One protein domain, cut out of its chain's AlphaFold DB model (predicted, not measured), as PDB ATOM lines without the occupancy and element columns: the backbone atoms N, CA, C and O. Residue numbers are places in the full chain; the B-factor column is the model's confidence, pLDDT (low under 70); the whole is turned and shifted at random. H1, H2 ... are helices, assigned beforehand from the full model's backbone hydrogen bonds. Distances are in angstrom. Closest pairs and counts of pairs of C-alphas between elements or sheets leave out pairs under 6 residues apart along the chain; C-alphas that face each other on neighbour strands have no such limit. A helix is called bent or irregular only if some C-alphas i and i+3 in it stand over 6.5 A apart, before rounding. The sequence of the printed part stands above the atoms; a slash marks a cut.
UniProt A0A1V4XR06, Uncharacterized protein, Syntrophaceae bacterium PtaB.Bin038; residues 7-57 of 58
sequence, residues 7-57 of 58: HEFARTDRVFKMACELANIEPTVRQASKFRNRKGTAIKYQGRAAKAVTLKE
ATOM      1  N   HIS A   7     133.711 122.687 144.845       94.31
ATOM      2  CA  HIS A   7     133.518 123.235 143.501       94.31
ATOM      3  C   HIS A   7     132.511 124.384 143.475       94.31
ATOM      4  O   HIS A   7     132.718 125.366 142.766       94.31
ATOM      5  N   GLU A   8     131.405 124.262 144.205       94.56
ATOM      6  CA  GLU A   8     130.422 125.341 144.329       94.56
ATOM      7  C   GLU A   8     131.005 126.491 145.141       94.56
ATOM      8  O   GLU A   8     131.010 127.618 144.668       94.56
ATOM      9  N   PHE A   9     131.620 126.199 146.288       94.50
ATOM     10  CA  PHE A   9     132.248 127.204 147.141       94.50
ATOM     11  C   PHE A   9     133.300 128.034 146.397       94.50
ATOM     12  O   PHE A   9     133.272 129.258 146.473       94.50
ATOM     13  N   ALA A  10     134.182 127.393 145.620       94.56
ATOM     14  CA  ALA A  10     135.174 128.104 144.815       94.56
ATOM     15  C   ALA A  10     134.536 129.062 143.790       94.56
ATOM     16  O   ALA A  10     135.107 130.100 143.458       94.56
ATOM     17  N   ARG A  11     133.336 128.727 143.300       93.62
ATOM     18  CA  ARG A  11     132.596 129.515 142.311       93.62
ATOM     19  C   ARG A  11     131.698 130.582 142.924       93.62
ATOM     20  O   ARG A  11     131.495 131.599 142.264       93.62
ATOM     21  N   THR A  12     131.174 130.399 144.131       93.75
ATOM     22  CA  THR A  12     130.134 131.279 144.692       93.75
ATOM     23  C   THR A  12     130.616 132.153 145.843       93.75
ATOM     24  O   THR A  12     130.075 133.235 146.044       93.75
ATOM     25  N   ASP A  13     131.621 131.722 146.606       95.25
ATOM     26  CA  ASP A  13     132.032 132.440 147.811       95.25
ATOM     27  C   ASP A  13     132.904 133.659 147.463       95.25
ATOM     28  O   ASP A  13     134.062 133.546 147.048       95.25
ATOM     29  N   ARG A  14     132.315 134.852 147.599       95.38
ATOM     30  CA  ARG A  14     132.963 136.129 147.260       95.38
ATOM     31  C   ARG A  14     134.125 136.450 148.191       95.38
ATOM     32  O   ARG A  14     135.132 136.979 147.730       95.38
ATOM     33  N   VAL A  15     134.011 136.101 149.473       96.62
ATOM     34  CA  VAL A  15     135.072 136.333 150.461       96.62
ATOM     35  C   VAL A  15     136.282 135.464 150.140       96.62
ATOM     36  O   VAL A  15     137.403 135.954 150.152       96.62
ATOM     37  N   PHE A  16     136.075 134.198 149.790       97.19
ATOM     38  CA  PHE A  16     137.119 133.290 149.340       97.19
ATOM     39  C   PHE A  16     137.794 133.794 148.066       97.19
ATOM     40  O   PHE A  16     139.019 133.867 148.029       97.19
ATOM     41  N   LYS A  17     137.018 134.182 147.045       96.62
ATOM     42  CA  LYS A  17     137.577 134.723 145.797       96.62
ATOM     43  C   LYS A  17     138.430 135.961 146.049       96.62
ATOM     44  O   LYS A  17     139.572 136.004 145.606       96.62
ATOM     45  N   MET A  18     137.916 136.906 146.832       97.25
ATOM     46  CA  MET A  18     138.644 138.112 147.223       97.25
ATOM     47  C   MET A  18     139.880 137.777 148.072       97.25
ATOM     48  O   MET A  18     140.934 138.378 147.918       97.25
ATOM     49  N   ALA A  19     139.800 136.779 148.952       97.56
ATOM     50  CA  ALA A  19     140.946 136.334 149.738       97.56
ATOM     51  C   ALA A  19     142.033 135.677 148.874       97.56
ATOM     52  O   ALA A  19     143.217 135.841 149.160       97.56
ATOM     53  N   CYS A  20     141.650 134.947 147.825       97.56
ATOM     54  CA  CYS A  20     142.566 134.420 146.814       97.56
ATOM     55  C   CYS A  20     143.208 135.543 145.991       97.56
ATOM     56  O   CYS A  20     144.424 135.529 145.818       97.56
ATOM     57  N   GLU A  21     142.425 136.541 145.574       96.94
ATOM     58  CA  GLU A  21     142.901 137.738 144.868       96.94
ATOM     59  C   GLU A  21     143.924 138.518 145.708       96.94
ATOM     60  O   GLU A  21     145.045 138.748 145.264       96.94
ATOM     61  N   LEU A  22     143.602 138.820 146.971       96.31
ATOM     62  CA  LEU A  22     144.516 139.491 147.906       96.31
ATOM     63  C   LEU A  22     145.778 138.672 148.208       96.31
ATOM     64  O   LEU A  22     146.828 139.235 148.510       96.31
ATOM     65  N   ALA A  23     145.676 137.345 148.152       96.31
ATOM     66  CA  ALA A  23     146.806 136.439 148.312       96.31
ATOM     67  C   ALA A  23     147.603 136.225 147.012       96.31
ATOM     68  O   ALA A  23     148.592 135.493 147.049       96.31
ATOM     69  N   ASN A  24     147.179 136.829 145.895       96.69
ATOM     70  CA  ASN A  24     147.721 136.645 144.551       96.69
ATOM     71  C   ASN A  24     147.835 135.162 144.139       96.69
ATOM     72  O   ASN A  24     148.869 134.702 143.654       96.69
ATOM     73  N   ILE A  25     146.778 134.386 144.397       95.94
ATOM     74  CA  ILE A  25     146.678 132.973 144.013       95.94
ATOM     75  C   ILE A  25     145.357 132.690 143.302       95.94
ATOM     76  O   ILE A  25     144.331 133.301 143.589       95.94
ATOM     77  N   GLU A  26     145.355 131.678 142.440       95.69
ATOM     78  CA  GLU A  26     144.143 131.261 141.742       95.69
ATOM     79  C   GLU A  26     143.122 130.595 142.699       95.69
ATOM     80  O   GLU A  26     143.492 129.720 143.504       95.69
ATOM     81  N   PRO A  27     141.825 130.956 142.621       95.44
ATOM     82  CA  PRO A  27     140.757 130.367 143.428       95.44
ATOM     83  C   PRO A  27     140.370 128.964 142.932       95.44
ATOM     84  O   PRO A  27     139.319 128.744 142.335       95.44
ATOM     85  N   THR A  28     141.220 127.979 143.214       96.69
ATOM     86  CA  THR A  28     140.983 126.576 142.834       96.69
ATOM     87  C   THR A  28     140.174 125.807 143.883       96.69
ATOM     88  O   THR A  28     140.117 126.169 145.061       96.69
ATOM     89  N   VAL A  29     139.629 124.650 143.494       96.69
ATOM     90  CA  VAL A  29     138.920 123.713 144.393       96.69
ATOM     91  C   VAL A  29     139.791 123.289 145.583       96.69
ATOM     92  O   VAL A  29     139.308 123.150 146.711       96.69
ATOM     93  N   ARG A  30     141.103 123.127 145.367       96.12
ATOM     94  CA  ARG A  30     142.055 122.799 146.435       96.12
ATOM     95  C   ARG A  30     142.201 123.951 147.426       96.12
ATOM     96  O   ARG A  30     142.265 123.700 148.631       96.12
ATOM     97  N   GLN A  31     142.248 125.192 146.943       96.44
ATOM     98  CA  GLN A  31     142.286 126.364 147.818       96.44
ATOM     99  C   GLN A  31     140.971 126.526 148.580       96.44
ATOM    100  O   GLN A  31     141.020 126.765 149.781       96.44
ATOM    101  N   ALA A  32     139.824 126.277 147.945       96.44
ATOM    102  CA  ALA A  32     138.524 126.257 148.613       96.44
ATOM    103  C   ALA A  32     138.484 125.238 149.762       96.44
ATOM    104  O   ALA A  32     138.092 125.575 150.879       96.44
ATOM    105  N   SER A  33     138.968 124.013 149.528       96.88
ATOM    106  CA  SER A  33     139.088 122.995 150.578       96.88
ATOM    107  C   SER A  33     139.978 123.468 151.734       96.88
ATOM    108  O   SER A  33     139.591 123.370 152.898       96.88
ATOM    109  N   LYS A  34     141.158 124.035 151.441       96.62
ATOM    110  CA  LYS A  34     142.057 124.573 152.475       96.62
ATOM    111  C   LYS A  34     141.400 125.709 153.256       96.62
ATOM    112  O   LYS A  34     141.397 125.663 154.482       96.62
ATOM    113  N   PHE A  35     140.802 126.669 152.563       96.12
ATOM    114  CA  PHE A  35     140.166 127.842 153.149       96.12
ATOM    115  C   PHE A  35     139.017 127.457 154.086       96.12
ATOM    116  O   PHE A  35     138.984 127.889 155.235       96.12
ATOM    117  N   ARG A  36     138.132 126.548 153.655       94.88
ATOM    118  CA  ARG A  36     137.032 126.020 154.485       94.88
ATOM    119  C   ARG A  36     137.522 125.283 155.728       94.88
ATOM    120  O   ARG A  36     136.877 125.339 156.769       94.88
ATOM    121  N   ASN A  37     138.681 124.636 155.630       95.56
ATOM    122  CA  ASN A  37     139.351 123.979 156.749       95.56
ATOM    123  C   ASN A  37     140.254 124.929 157.559       95.56
ATOM    124  O   ASN A  37     141.045 124.457 158.372       95.56
ATOM    125  N   ARG A  38     140.159 126.250 157.338       94.88
ATOM    126  CA  ARG A  38     140.962 127.305 157.985       94.88
ATOM    127  C   ARG A  38     142.476 127.129 157.811       94.88
ATOM    128  O   ARG A  38     143.267 127.419 158.702       94.88
ATOM    129  N   LYS A  39     142.883 126.638 156.643       94.50
ATOM    130  CA  LYS A  39     144.274 126.386 156.248       94.50
ATOM    131  C   LYS A  39     144.618 127.140 154.960       94.50
ATOM    132  O   LYS A  39     143.749 127.627 154.241       94.50
ATOM    133  N   GLY A  40     145.905 127.146 154.618       92.50
ATOM    134  CA  GLY A  40     146.412 127.694 153.355       92.50
ATOM    135  C   GLY A  40     146.695 129.194 153.401       92.50
ATOM    136  O   GLY A  40     146.624 129.820 154.451       92.50
ATOM    137  N   THR A  41     147.071 129.765 152.260       93.62
ATOM    138  CA  THR A  41     147.513 131.166 152.186       93.62
ATOM    139  C   THR A  41     146.336 132.137 152.223       93.62
ATOM    140  O   THR A  41     146.378 133.106 152.975       93.62
ATOM    141  N   ALA A  42     145.255 131.838 151.492       94.00
ATOM    142  CA  ALA A  42     144.082 132.708 151.401       94.00
ATOM    143  C   ALA A  42     143.404 132.961 152.761       94.00
ATOM    144  O   ALA A  42     142.892 134.052 152.987       94.00
ATOM    145  N   ILE A  43     143.447 132.016 153.713       95.56
ATOM    146  CA  ILE A  43     142.785 132.204 155.019       95.56
ATOM    147  C   ILE A  43     143.338 133.408 155.795       95.56
ATOM    148  O   ILE A  43     142.588 134.088 156.489       95.56
ATOM    149  N   LYS A  44     144.626 133.735 155.614       96.12
ATOM    150  CA  LYS A  44     145.275 134.896 156.247       96.12
ATOM    151  C   LYS A  44     144.644 136.225 155.814       96.12
ATOM    152  O   LYS A  44     144.765 137.219 156.520       96.12
ATOM    153  N   TYR A  45     143.960 136.231 154.671       96.88
ATOM    154  CA  TYR A  45     143.316 137.401 154.089       96.88
ATOM    155  C   TYR A  45     141.804 137.426 154.315       96.88
ATOM    156  O   TYR A  45     141.178 138.413 153.946       96.88
ATOM    157  N   GLN A  46     141.209 136.410 154.957       95.94
ATOM    158  CA  GLN A  46     139.754 136.297 155.129       95.94
ATOM    159  C   GLN A  46     139.125 137.563 155.726       95.94
ATOM    160  O   GLN A  46     138.115 138.031 155.214       95.94
ATOM    161  N   GLY A  47     139.721 138.143 156.774       95.50
ATOM    162  CA  GLY A  47     139.184 139.353 157.410       95.50
ATOM    163  C   GLY A  47     139.228 140.584 156.497       95.50
ATOM    164  O   GLY A  47     138.252 141.324 156.402       95.50
ATOM    165  N   ARG A  48     140.336 140.774 155.767       95.25
ATOM    166  CA  ARG A  48     140.471 141.860 154.778       95.25
ATOM    167  C   ARG A  48     139.513 141.662 153.607       95.25
ATOM    168  O   ARG A  48     138.876 142.615 153.179       95.25
ATOM    169  N   ALA A  49     139.383 140.424 153.140       95.81
ATOM    170  CA  ALA A  49     138.474 140.046 152.075       95.81
ATOM    171  C   ALA A  49     137.010 140.265 152.465       95.81
ATOM    172  O   ALA A  49     136.264 140.838 151.683       95.81
ATOM    173  N   ALA A  50     136.609 139.882 153.681       95.19
ATOM    174  CA  ALA A  50     135.260 140.120 154.187       95.19
ATOM    175  C   ALA A  50     134.941 141.619 154.219       95.19
ATOM    176  O   ALA A  50     133.934 142.037 153.658       95.19
ATOM    177  N   LYS A  51     135.853 142.437 154.764       94.56
ATOM    178  CA  LYS A  51     135.700 143.897 154.777       94.56
ATOM    179  C   LYS A  51     135.600 144.482 153.362       94.56
ATOM    180  O   LYS A  51     134.753 145.330 153.114       94.56
ATOM    181  N   ALA A  52     136.446 144.029 152.437       92.38
ATOM    182  CA  ALA A  52     136.452 144.502 151.053       92.38
ATOM    183  C   ALA A  52     135.197 144.088 150.270       92.38
ATOM    184  O   ALA A  52     134.758 144.831 149.398       92.38
ATOM    185  N   VAL A  53     134.629 142.913 150.559       92.31
ATOM    186  CA  VAL A  53     133.363 142.476 149.962       92.31
ATOM    187  C   VAL A  53     132.218 143.349 150.464       92.31
ATOM    188  O   VAL A  53     131.472 143.837 149.629       92.31
ATOM    189  N   THR A  54     132.125 143.607 151.773       90.31
ATOM    190  CA  THR A  54     131.074 144.462 152.354       90.31
ATOM    191  C   THR A  54     131.121 145.893 151.813       90.31
ATOM    192  O   THR A  54     130.098 146.408 151.397       90.31
ATOM    193  N   LEU A  55     132.306 146.511 151.735       83.75
ATOM    194  CA  LEU A  55     132.463 147.897 151.262       83.75
ATOM    195  C   LEU A  55     132.210 148.102 149.758       83.75
ATOM    196  O   LEU A  55     132.174 149.238 149.306       83.75
ATOM    197  N   LYS A  56     132.125 147.029 148.962       69.06
ATOM    198  CA  LYS A  56     131.797 147.104 147.527       69.06
ATOM    199  C   LYS A  56     130.295 146.958 147.256       69.06
ATOM    200  O   LYS A  56     129.912 146.939 146.090       69.06
ATOM    201  N   GLU A  57     129.482 146.759 148.292       62.25
ATOM    202  CA  GLU A  57     128.022 146.641 148.173       62.25
ATOM    203  C   GLU A  57     127.263 147.899 148.628       62.25
ATOM    204  O   GLU A  57     126.038 147.905 148.540       62.25
TER     205      GLU A  57
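AT A GLANCE: This is residues 7 to 57 of the 58 residues of an uncharacterized protein of Syntrophaceae bacterium PtaB.Bin038 (UniProt A0A1V4XR06). Two pairs of crossed helices make a small, compact body: H1 and H3 cross in one half, and H2 and H4 cross closely in the other. The start of H4 meets H3 between the halves, and the far end of H4 leads to residues 55 to 57. The printed part has 51 residues with four named helices, H1 to H4 in order, and no named strand: the class is all helix. It is compact, with a radius of gyration of the C-alphas of 9.7 A and a rounded outline of 27 by 20 by 18 A.

HOW THE PARTS SIT: H1, residues 7 to 12, touches H3, residues 29 to 36, with the C-alphas of Ala 10 and Ala 32 closest at 5.4 A. They run the same way at a steep tilt of 69.6 degrees, only just short of about perpendicular. H2, residues 14 to 22, is close but not clearly touching H1, with the C-alphas of Lys 17 and Ala 10 closest at 7.1 A. H2 touches H4, residues 42 to 54, at a steep tilt of 62 degrees, opposite ways; the C-alphas of Ala 19 and Ala 49 are closest at 5.0 A. H3 and H4 only just touch, with 3 pairs of C-alphas within 8 A, H4 with residues 42 to 43 alone; Phe 35 and Ile 43 have the closest C-alphas, 5.4 A. H1 and H4 are apart. Every O i to N i+4 pair is within hydrogen-bond range in H1, H2 and H3, and 6 of 9 are in H4.

IN THESE COORDINATES: H1 begins at C-alpha 7 (133.518, 123.235, 143.501). H2 spans 12.0 A and H3 10.5 A. H4 spans 17.6 A, ends at C-alpha 54 (131.074, 144.462, 152.354) and is irregular: C-alphas 44 and 47 are 7.6 A apart.

THE WHOLE: The farthest C-alphas, of Arg 30 and Glu 57, are 27.7 A apart. The printed part has no cut and no long link. The mean pLDDT of the printed part is 94.0; residues 56 to 57 are under 70.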